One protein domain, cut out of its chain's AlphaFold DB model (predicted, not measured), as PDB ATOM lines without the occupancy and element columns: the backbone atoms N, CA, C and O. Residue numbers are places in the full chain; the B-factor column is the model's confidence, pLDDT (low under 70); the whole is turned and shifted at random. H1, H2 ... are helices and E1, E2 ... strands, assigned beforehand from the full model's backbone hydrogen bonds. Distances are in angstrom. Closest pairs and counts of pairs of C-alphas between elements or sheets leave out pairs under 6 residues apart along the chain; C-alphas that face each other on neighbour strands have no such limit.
ATOM      1  N   LEU A  31     -57.909  43.597   2.269       88.31
ATOM      2  CA  LEU A  31     -57.795  45.038   2.488       88.31
ATOM      3  C   LEU A  31     -58.854  45.594   3.447       88.31
ATOM      4  O   LEU A  31     -58.784  46.779   3.777       88.31
ATOM      5  N   ASP A  32     -59.822  44.781   3.877       84.62
ATOM      6  CA  ASP A  32     -60.826  45.223   4.842       84.62
ATOM      7  C   ASP A  32     -60.134  45.681   6.136       84.62
ATOM      8  O   ASP A  32     -59.134  45.111   6.575       84.62
ATOM      9  N   ASP A  33     -60.635  46.775   6.710       89.31
ATOM     10  CA  ASP A  33     -60.085  47.458   7.890       89.31
ATOM     11  C   ASP A  33     -58.674  48.070   7.743       89.31
ATOM     12  O   ASP A  33     -58.137  48.620   8.714       89.31
ATOM     13  N   LEU A  34     -58.076  48.059   6.543       94.56
ATOM     14  CA  LEU A  34     -56.791  48.710   6.275       94.56
ATOM     15  C   LEU A  34     -56.952  50.064   5.570       94.56
ATOM     16  O   LEU A  34     -57.823  50.283   4.731       94.56
ATOM     17  N   LYS A  35     -56.049  50.991   5.888       95.94
ATOM     18  CA  LYS A  35     -55.969  52.334   5.305       95.94
ATOM     19  C   LYS A  35     -54.788  52.426   4.349       95.94
ATOM     20  O   LYS A  35     -53.712  51.899   4.628       95.94
ATOM     21  N   LYS A  36     -54.981  53.117   3.222       96.69
ATOM     22  CA  LYS A  36     -53.925  53.328   2.225       96.69
ATOM     23  C   LYS A  36     -52.826  54.211   2.816       96.69
ATOM     24  O   LYS A  36     -53.102  55.314   3.275       96.69
ATOM     25  N   VAL A  37     -51.598  53.711   2.764       97.31
ATOM     26  CA  VAL A  37     -50.368  54.422   3.125       97.31
ATOM     27  C   VAL A  37     -49.867  55.243   1.941       97.31
ATOM     28  O   VAL A  37     -49.484  56.398   2.084       97.31
ATOM     29  N   GLY A  38     -49.883  54.642   0.752       96.44
ATOM     30  CA  GLY A  38     -49.417  55.277  -0.472       96.44
ATOM     31  C   GLY A  38     -49.603  54.383  -1.687       96.44
ATOM     32  O   GLY A  38     -49.961  53.209  -1.570       96.44
ATOM     33  N   GLU A  39     -49.362  54.950  -2.863       97.88
ATOM     34  CA  GLU A  39     -49.474  54.263  -4.145       97.88
ATOM     35  C   GLU A  39     -48.374  54.707  -5.107       97.88
ATOM     36  O   GLU A  39     -47.852  55.818  -5.014       97.88
ATOM     37  N   ALA A  40     -48.010  53.821  -6.025       96.88
ATOM     38  CA  ALA A  40     -47.014  54.078  -7.049       96.88
ATOM     39  C   ALA A  40     -47.370  53.334  -8.340       96.88
ATOM     40  O   ALA A  40     -48.194  52.421  -8.358       96.88
ATOM     41  N   LYS A  41     -46.727  53.720  -9.441       95.44
ATOM     42  CA  LYS A  41     -46.814  53.012 -10.717       95.44
ATOM     43  C   LYS A  41     -45.411  52.688 -11.200       95.44
ATOM     44  O   LYS A  41     -44.592  53.595 -11.349       95.44
ATOM     45  N   LEU A  42     -45.158  51.416 -11.495       92.69
ATOM     46  CA  LEU A  42     -43.921  51.007 -12.146       92.69
ATOM     47  C   LEU A  42     -44.043  51.211 -13.659       92.69
ATOM     48  O   LEU A  42     -44.977  50.710 -14.292       92.69
ATOM     49  N   LYS A  43     -43.063  51.907 -14.239       90.75
ATOM     50  CA  LYS A  43     -42.909  52.076 -15.685       90.75
ATOM     51  C   LYS A  43     -41.525  51.619 -16.125       90.75
ATOM     52  O   LYS A  43     -40.536  51.947 -15.476       90.75
ATOM     53  N   VAL A  44     -41.462  50.907 -17.246       85.19
ATOM     54  CA  VAL A  44     -40.207  50.509 -17.895       85.19
ATOM     55  C   VAL A  44     -40.232  51.037 -19.319       85.19
ATOM     56  O   VAL A  44     -41.090  50.649 -20.111       85.19
ATOM     57  N   LEU A  45     -39.298  51.935 -19.641       88.56
ATOM     58  CA  LEU A  45     -39.311  52.716 -20.882       88.56
ATOM     59  C   LEU A  45     -40.668  53.420 -21.067       88.56
ATOM     60  O   LEU A  45     -41.020  54.303 -20.289       88.56
ATOM     61  N   PHE A  46     -41.428  53.023 -22.083       86.19
ATOM     62  CA  PHE A  46     -42.744  53.564 -22.420       86.19
ATOM     63  C   PHE A  46     -43.901  52.670 -21.949       86.19
ATOM     64  O   PHE A  46     -45.060  52.991 -22.202       86.19
ATOM     65  N   TRP A  47     -43.610  51.560 -21.268       82.25
ATOM     66  CA  TRP A  47     -44.622  50.615 -20.807       82.25
ATOM     67  C   TRP A  47     -44.980  50.828 -19.340       82.25
ATOM     68  O   TRP A  47     -44.115  50.812 -18.462       82.25
ATOM     69  N   ASP A  48     -46.281  50.927 -19.076       89.75
ATOM     70  CA  ASP A  48     -46.843  50.799 -17.736       89.75
ATOM     71  C   ASP A  48     -46.861  49.303 -17.355       89.75
ATOM     72  O   ASP A  48     -47.369  48.469 -18.106       89.75
ATOM     73  N   VAL A  49     -46.252  48.942 -16.220       87.50
ATOM     74  CA  VAL A  49     -46.109  47.537 -15.791       87.50
ATOM     75  C   VAL A  49     -47.200  47.162 -14.792       87.50
ATOM     76  O   VAL A  49     -47.995  46.263 -15.052       87.50
ATOM     77  N   TYR A  50     -47.269  47.873 -13.667       91.19
ATOM     78  CA  TYR A  50     -48.303  47.682 -12.652       91.19
ATOM     79  C   TYR A  50     -48.526  48.958 -11.835       91.19
ATOM     80  O   TYR A  50     -47.643  49.819 -11.744       91.19
ATOM     81  N   ASN A  51     -49.691  49.044 -11.196       96.00
ATOM     82  CA  ASN A  51     -49.934  49.955 -10.078       96.00
ATOM     83  C   ASN A  51     -49.715  49.198  -8.767       96.00
ATOM     84  O   ASN A  51     -50.188  48.072  -8.632       96.00
ATOM     85  N   SER A  52     -49.018  49.800  -7.810       96.56
ATOM     86  CA  SER A  52     -48.872  49.273  -6.456       96.56
ATOM     87  C   SER A  52     -49.532  50.197  -5.442       96.56
ATOM     88  O   SER A  52     -49.584  51.415  -5.610       96.56
ATOM     89  N   SER A  53     -50.067  49.622  -4.373       97.38
ATOM     90  CA  SER A  53     -50.611  50.360  -3.235       97.38
ATOM     91  C   SER A  53     -50.282  49.632  -1.942       97.38
ATOM     92  O   SER A  53     -50.501  48.426  -1.837       97.38
ATOM     93  N   LEU A  54     -49.769  50.365  -0.960       96.75
ATOM     94  CA  LEU A  54     -49.474  49.845   0.369       96.75
ATOM     95  C   LEU A  54     -50.576  50.265   1.339       96.75
ATOM     96  O   LEU A  54     -51.011  51.417   1.325       96.75
ATOM     97  N   TYR A  55     -50.993  49.341   2.196       96.75
ATOM     98  CA  TYR A  55     -52.014  49.549   3.211       96.75
ATOM     99  C   TYR A  55     -51.500  49.126   4.590       96.75
ATOM    100  O   TYR A  55     -50.766  48.145   4.716       96.75
ATOM    101  N   SER A  56     -51.914  49.850   5.628       95.81
ATOM    102  CA  SER A  56     -51.653  49.539   7.036       95.81
ATOM    103  C   SER A  56     -52.875  49.889   7.881       95.81
ATOM    104  O   SER A  56     -53.773  50.602   7.438       95.81
ATOM    105  N   LYS A  57     -52.928  49.427   9.132       93.75
ATOM    106  CA  LYS A  57     -54.042  49.751  10.041       93.75
ATOM    107  C   LYS A  57     -54.187  51.260  10.305       93.75
ATOM    108  O   LYS A  57     -55.297  51.771  10.462       93.75
ATOM    109  N   THR A  58     -53.067  51.977  10.389       93.50
ATOM    110  CA  THR A  58     -53.033  53.410  10.726       93.50
ATOM    111  C   THR A  58     -53.090  54.306   9.492       93.50
ATOM    112  O   THR A  58     -53.571  55.431   9.601       93.50
ATOM    113  N   GLY A  59     -52.678  53.804   8.322       94.00
ATOM    114  CA  GLY A  59     -52.460  54.608   7.117       94.00
ATOM    115  C   GLY A  59     -51.064  55.236   7.061       94.00
ATOM    116  O   GLY A  59     -50.766  55.980   6.137       94.00
ATOM    117  N   GLU A  60     -50.193  54.910   8.013       94.56
ATOM    118  CA  GLU A  60     -48.782  55.290   8.004       94.56
ATOM    119  C   GLU A  60     -47.911  54.032   7.935       94.56
ATOM    120  O   GLU A  60     -48.289  52.974   8.451       94.56
ATOM    121  N   TYR A  61     -46.755  54.130   7.275       92.69
ATOM    122  CA  TYR A  61     -45.792  53.034   7.237       92.69
ATOM    123  C   TYR A  61     -45.024  52.966   8.556       92.69
ATOM    124  O   TYR A  61     -44.397  53.943   8.963       92.69
ATOM    125  N   GLN A  62     -45.041  51.797   9.195       91.50
ATOM    126  CA  GLN A  62     -44.250  51.509  10.386       91.50
ATOM    127  C   GLN A  62     -43.587  50.144  10.224       91.50
ATOM    128  O   GLN A  62     -44.213  49.175   9.786       91.50
ATOM    129  N   VAL A  63     -42.302  50.077  10.556       91.12
ATOM    130  CA  VAL A  63     -41.521  48.838  10.492       91.12
ATOM    131  C   VAL A  63     -42.086  47.840  11.507       91.12
ATOM    132  O   VAL A  63     -42.437  48.224  12.619       91.12
ATOM    133  N   GLU A  64     -42.220  46.574  11.099       89.44
ATOM    134  CA  GLU A  64     -42.699  45.447  11.926       89.44
ATOM    135  C   GLU A  64     -44.123  45.570  12.503       89.44
ATOM    136  O   GLU A  64     -44.546  44.743  13.313       89.44
ATOM    137  N   GLN A  65     -44.919  46.544  12.055       88.38
ATOM    138  CA  GLN A  65     -46.293  46.699  12.525       88.38
ATOM    139  C   GLN A  65     -47.302  46.074  11.559       88.38
ATOM    140  O   GLN A  65     -47.673  46.675  10.555       88.38
ATOM    141  N   PHE A  66     -47.797  44.885  11.892       89.81
ATOM    142  CA  PHE A  66     -48.844  44.186  11.142       89.81
ATOM    143  C   PHE A  66     -50.246  44.459  11.725       89.81
ATOM    144  O   PHE A  66     -50.363  44.790  12.909       89.81
ATOM    145  N   PRO A  67     -51.332  44.304  10.943       91.44
ATOM    146  CA  PRO A  67     -51.383  43.879   9.539       91.44
ATOM    147  C   PRO A  67     -50.975  44.977   8.541       91.44
ATOM    148  O   PRO A  67     -51.302  46.152   8.714       91.44
ATOM    149  N   GLN A  68     -50.288  44.557   7.473       93.31
ATOM    150  CA  GLN A  68     -49.986  45.363   6.286       93.31
ATOM    151  C   GLN A  68     -50.364  44.565   5.041       93.31
ATOM    152  O   GLN A  68     -50.248  43.339   5.040       93.31
ATOM    153  N   ALA A  69     -50.776  45.256   3.982       94.31
ATOM    154  CA  ALA A  69     -51.086  44.627   2.706       94.31
ATOM    155  C   ALA A  69     -50.473  45.416   1.550       94.31
ATOM    156  O   ALA A  69     -50.627  46.635   1.462       94.31
ATOM    157  N   LEU A  70     -49.802  44.704   0.647       94.50
ATOM    158  CA  LEU A  70     -49.327  45.237  -0.623       94.50
ATOM    159  C   LEU A  70     -50.262  44.745  -1.730       94.50
ATOM    160  O   LEU A  70     -50.358  43.548  -1.982       94.50
ATOM    161  N   ASN A  71     -50.953  45.672  -2.385       94.38
ATOM    162  CA  ASN A  71     -51.770  45.390  -3.557       94.38
ATOM    163  C   ASN A  71     -50.968  45.725  -4.820       94.38
ATOM    164  O   ASN A  71     -50.418  46.823  -4.919       94.38
ATOM    165  N   ILE A  72     -50.911  44.792  -5.771       93.25
ATOM    166  CA  ILE A  72     -50.267  44.979  -7.072       93.25
ATOM    167  C   ILE A  72     -51.292  44.656  -8.155       93.25
ATOM    168  O   ILE A  72     -51.781  43.533  -8.244       93.25
ATOM    169  N   ASN A  73     -51.603  45.646  -8.985       92.62
ATOM    170  CA  ASN A  73     -52.493  45.509 -10.127       92.62
ATOM    171  C   ASN A  73     -51.678  45.586 -11.421       92.62
ATOM    172  O   ASN A  73     -51.309  46.683 -11.864       92.62
ATOM    173  N   TYR A  74     -51.414  44.431 -12.025       89.25
ATOM    174  CA  TYR A  74     -50.716  44.321 -13.303       89.25
ATOM    175  C   TYR A  74     -51.544  44.946 -14.430       89.25
ATOM    176  O   TYR A  74     -52.752  44.758 -14.523       89.25
ATOM    177  N   LEU A  75     -50.885  45.760 -15.257       87.19
ATOM    178  CA  LEU A  75     -51.511  46.487 -16.370       87.19
ATOM    179  C   LEU A  75     -51.253  45.814 -17.721       87.19
ATOM    180  O   LEU A  75     -51.571  46.372 -18.769       87.19
ATOM    181  N   ARG A  76     -50.654  44.625 -17.692       78.94
ATOM    182  CA  ARG A  76     -50.381  43.781 -18.847       78.94
ATOM    183  C   ARG A  76     -50.775  42.354 -18.497       78.94
ATOM    184  O   ARG A  76     -50.639  41.973 -17.335       78.94
ATOM    185  N   ASP A  77     -51.209  41.599 -19.499       70.75
ATOM    186  CA  ASP A  77     -51.204  40.142 -19.404       70.75
ATOM    187  C   ASP A  77     -49.742  39.718 -19.282       70.75
ATOM    188  O   ASP A  77     -48.953  39.851 -20.218       70.75
ATOM    189  N   ILE A  78     -49.366  39.328 -18.073       66.69
ATOM    190  CA  ILE A  78     -48.113  38.653 -17.786       66.69
ATOM    191  C   ILE A  78     -48.545  37.336 -17.162       66.69
ATOM    192  O   ILE A  78     -49.277  37.360 -16.169       66.69
ATOM    193  N   ASP A  79     -48.133  36.217 -17.753       71.25
ATOM    194  CA  ASP A  79     -48.408  34.912 -17.163       71.25
ATOM    195  C   ASP A  79     -47.790  34.856 -15.759       71.25
ATOM    196  O   ASP A  79     -46.676  35.335 -15.516       71.25
ATOM    197  N   ALA A  80     -48.551  34.336 -14.794       69.81
ATOM    198  CA  ALA A  80     -48.114  34.287 -13.402       69.81
ATOM    199  C   ALA A  80     -46.845  33.432 -13.256       69.81
ATOM    200  O   ALA A  80     -45.954  33.787 -12.481       69.81
ATOM    201  N   GLU A  81     -46.740  32.357 -14.041       73.06
ATOM    202  CA  GLU A  81     -45.529  31.551 -14.170       73.06
ATOM    203  C   GLU A  81     -44.317  32.387 -14.610       73.06
ATOM    204  O   GLU A  81     -43.279  32.325 -13.948       73.06
ATOM    205  N   ASP A  82     -44.461  33.240 -15.631       76.00
ATOM    206  CA  ASP A  82     -43.372  34.093 -16.122       76.00
ATOM    207  C   ASP A  82     -42.891  35.073 -15.035       76.00
ATOM    208  O   ASP A  82     -41.699  35.357 -14.916       76.00
ATOM    209  N   LEU A  83     -43.790  35.604 -14.198       74.19
ATOM    210  CA  LEU A  83     -43.401  36.493 -13.093       74.19
ATOM    211  C   LEU A  83     -42.588  35.769 -12.018       74.19
ATOM    212  O   LEU A  83     -41.618  36.331 -11.497       74.19
ATOM    213  N   ILE A  84     -42.991  34.547 -11.667       82.88
ATOM    214  CA  ILE A  84     -42.307  33.738 -10.655       82.88
ATOM    215  C   ILE A  84     -40.929  33.323 -11.167       82.88
ATOM    216  O   ILE A  84     -39.946  33.532 -10.455       82.88
ATOM    217  N   GLU A  85     -40.841  32.835 -12.406       83.56
ATOM    218  CA  GLU A  85     -39.578  32.434 -13.036       83.56
ATOM    219  C   GLU A  85     -38.592  33.607 -13.078       83.56
ATOM    220  O   GLU A  85     -37.459  33.504 -12.611       83.56
ATOM    221  N   ARG A  86     -39.044  34.790 -13.514       81.62
ATOM    222  CA  ARG A  86     -38.181  35.980 -13.572       81.62
ATOM    223  C   ARG A  86     -37.768  36.485 -12.194       81.62
ATOM    224  O   ARG A  86     -36.673  37.024 -12.055       81.62
ATOM    225  N   THR A  87     -38.620  36.336 -11.184       84.19
ATOM    226  CA  THR A  87     -38.273  36.712  -9.805       84.19
ATOM    227  C   THR A  87     -37.218  35.768  -9.237       84.19
ATOM    228  O   THR A  87     -36.259  36.230  -8.621       84.19
ATOM    229  N   GLN A  88     -37.359  34.468  -9.498       86.56
ATOM    230  CA  GLN A  88     -36.376  33.459  -9.126       86.56
ATOM    231  C   GLN A  88     -35.020  33.729  -9.796       86.56
ATOM    232  O   GLN A  88     -34.009  33.807  -9.100       86.56
ATOM    233  N   ASP A  89     -35.006  33.972 -11.110       86.50
ATOM    234  CA  ASP A  89     -33.792  34.299 -11.870       86.50
ATOM    235  C   ASP A  89     -33.048  35.516 -11.300       86.50
ATOM    236  O   ASP A  89     -31.818  35.536 -11.217       86.50
ATOM    237  N   GLU A  90     -33.778  36.570 -10.921       85.81
ATOM    238  CA  GLU A  90     -33.168  37.768 -10.340       85.81
ATOM    239  C   GLU A  90     -32.626  37.514  -8.928       85.81
ATOM    240  O   GLU A  90     -31.556  38.019  -8.587       85.81
ATOM    241  N   TRP A  91     -33.294  36.698  -8.110       90.12
ATOM    242  CA  TRP A  91     -32.784  36.327  -6.784       90.12
ATOM    243  C   TRP A  91     -31.503  35.496  -6.879       90.12
ATOM    244  O   TRP A  91     -30.544  35.763  -6.148       90.12
ATOM    245  N   GLU A  92     -31.437  34.570  -7.838       87.06
ATOM    246  CA  GLU A  92     -30.227  33.793  -8.110       87.06
ATOM    247  C   GLU A  92     -29.057  34.688  -8.539       87.06
ATOM    248  O   GLU A  92     -27.943  34.533  -8.031       87.06
ATOM    249  N   LYS A  93     -29.299  35.683  -9.405       86.75
ATOM    250  CA  LYS A  93     -28.278  36.677  -9.795       86.75
ATOM    251  C   LYS A  93     -27.799  37.526  -8.622       86.75
ATOM    252  O   LYS A  93     -26.630  37.908  -8.585       86.75
ATOM    253  N   LEU A  94     -28.685  37.824  -7.675       85.81
ATOM    254  CA  LEU A  94     -28.357  38.555  -6.450       85.81
ATOM    255  C   LEU A  94     -27.658  37.674  -5.400       85.81
ATOM    256  O   LEU A  94     -27.222  38.188  -4.369       85.81
ATOM    257  N   GLY A  95     -27.516  36.368  -5.655       84.56
ATOM    258  CA  GLY A  95     -26.891  35.415  -4.737       84.56
ATOM    259  C   GLY A  95     -27.743  35.105  -3.507       84.56
ATOM    260  O   GLY A  95     -27.218  34.617  -2.505       84.56
TER     261      GLY A  95
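AT A GLANCE: This is residues 31 to 95 of the 97 residues of an uncharacterized protein of marine metagenome (UniProt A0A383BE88). A long, twisted ribbon of three strands, E1, E2 and E3, ends in a single helix, H1, that sticks out from one end of the ribbon and makes an L with it. H1 covers neither face of the sheet, and residues 79 to 95 stand free. The printed part has 65 residues, with three named strands and then one named helix, in the order E1, E2, E3, H1; the sheet, in the order E1, E2, E3, is antiparallel throughout, and the class is mixed, helices and strands. The whole is loose, with a radius of gyration of the C-alphas of 14.5 A and spans of 34 by 30 by 20 A.

HOW THE PARTS SIT: E1, residues 35 to 44, and E2, residues 47 to 56, form an antiparallel hairpin at 162 degrees; N 40 and O 52 are within hydrogen-bond range at 2.9 A. E3, residues 68 to 74, is the other antiparallel neighbour of E2, at 163 degrees, and these two also form a hairpin; N 53 and O 71 are 2.9 A apart. The three strands form a meander, each strand the antiparallel neighbour of the one before. E1 and E3 are edge strands, and the sheet is twisted, its C-alphas lying up to 4.2 A off the best plane. H1, residues 80 to 93, is not on the sheet, and it is apart from E1 and E2. In H1 every O i to N i+4 pair is within hydrogen-bond range.

IN THESE COORDINATES: E1 begins at C-alpha 35 (-55.969, 52.334, 5.305) and is 28.1 A long. E2 measures 28.7 A, and E3 19.6 A, ending at C-alpha 74 (-50.716, 44.321, -13.303). H1 is 20.3 A long and ends at C-alpha 93 (-28.278, 36.677, -9.795).

THE WHOLE: The C-alphas farthest apart, those of Asp 33 and Lys 93, are 38.0 A apart. The printed part has no cut. The link from E2 to E3, 11 residues, is long; those from E1 to E2 and from E3 to H1 are tight. Mean pLDDT of the printed part is 88.6, and residues 78 and 80 are under 70.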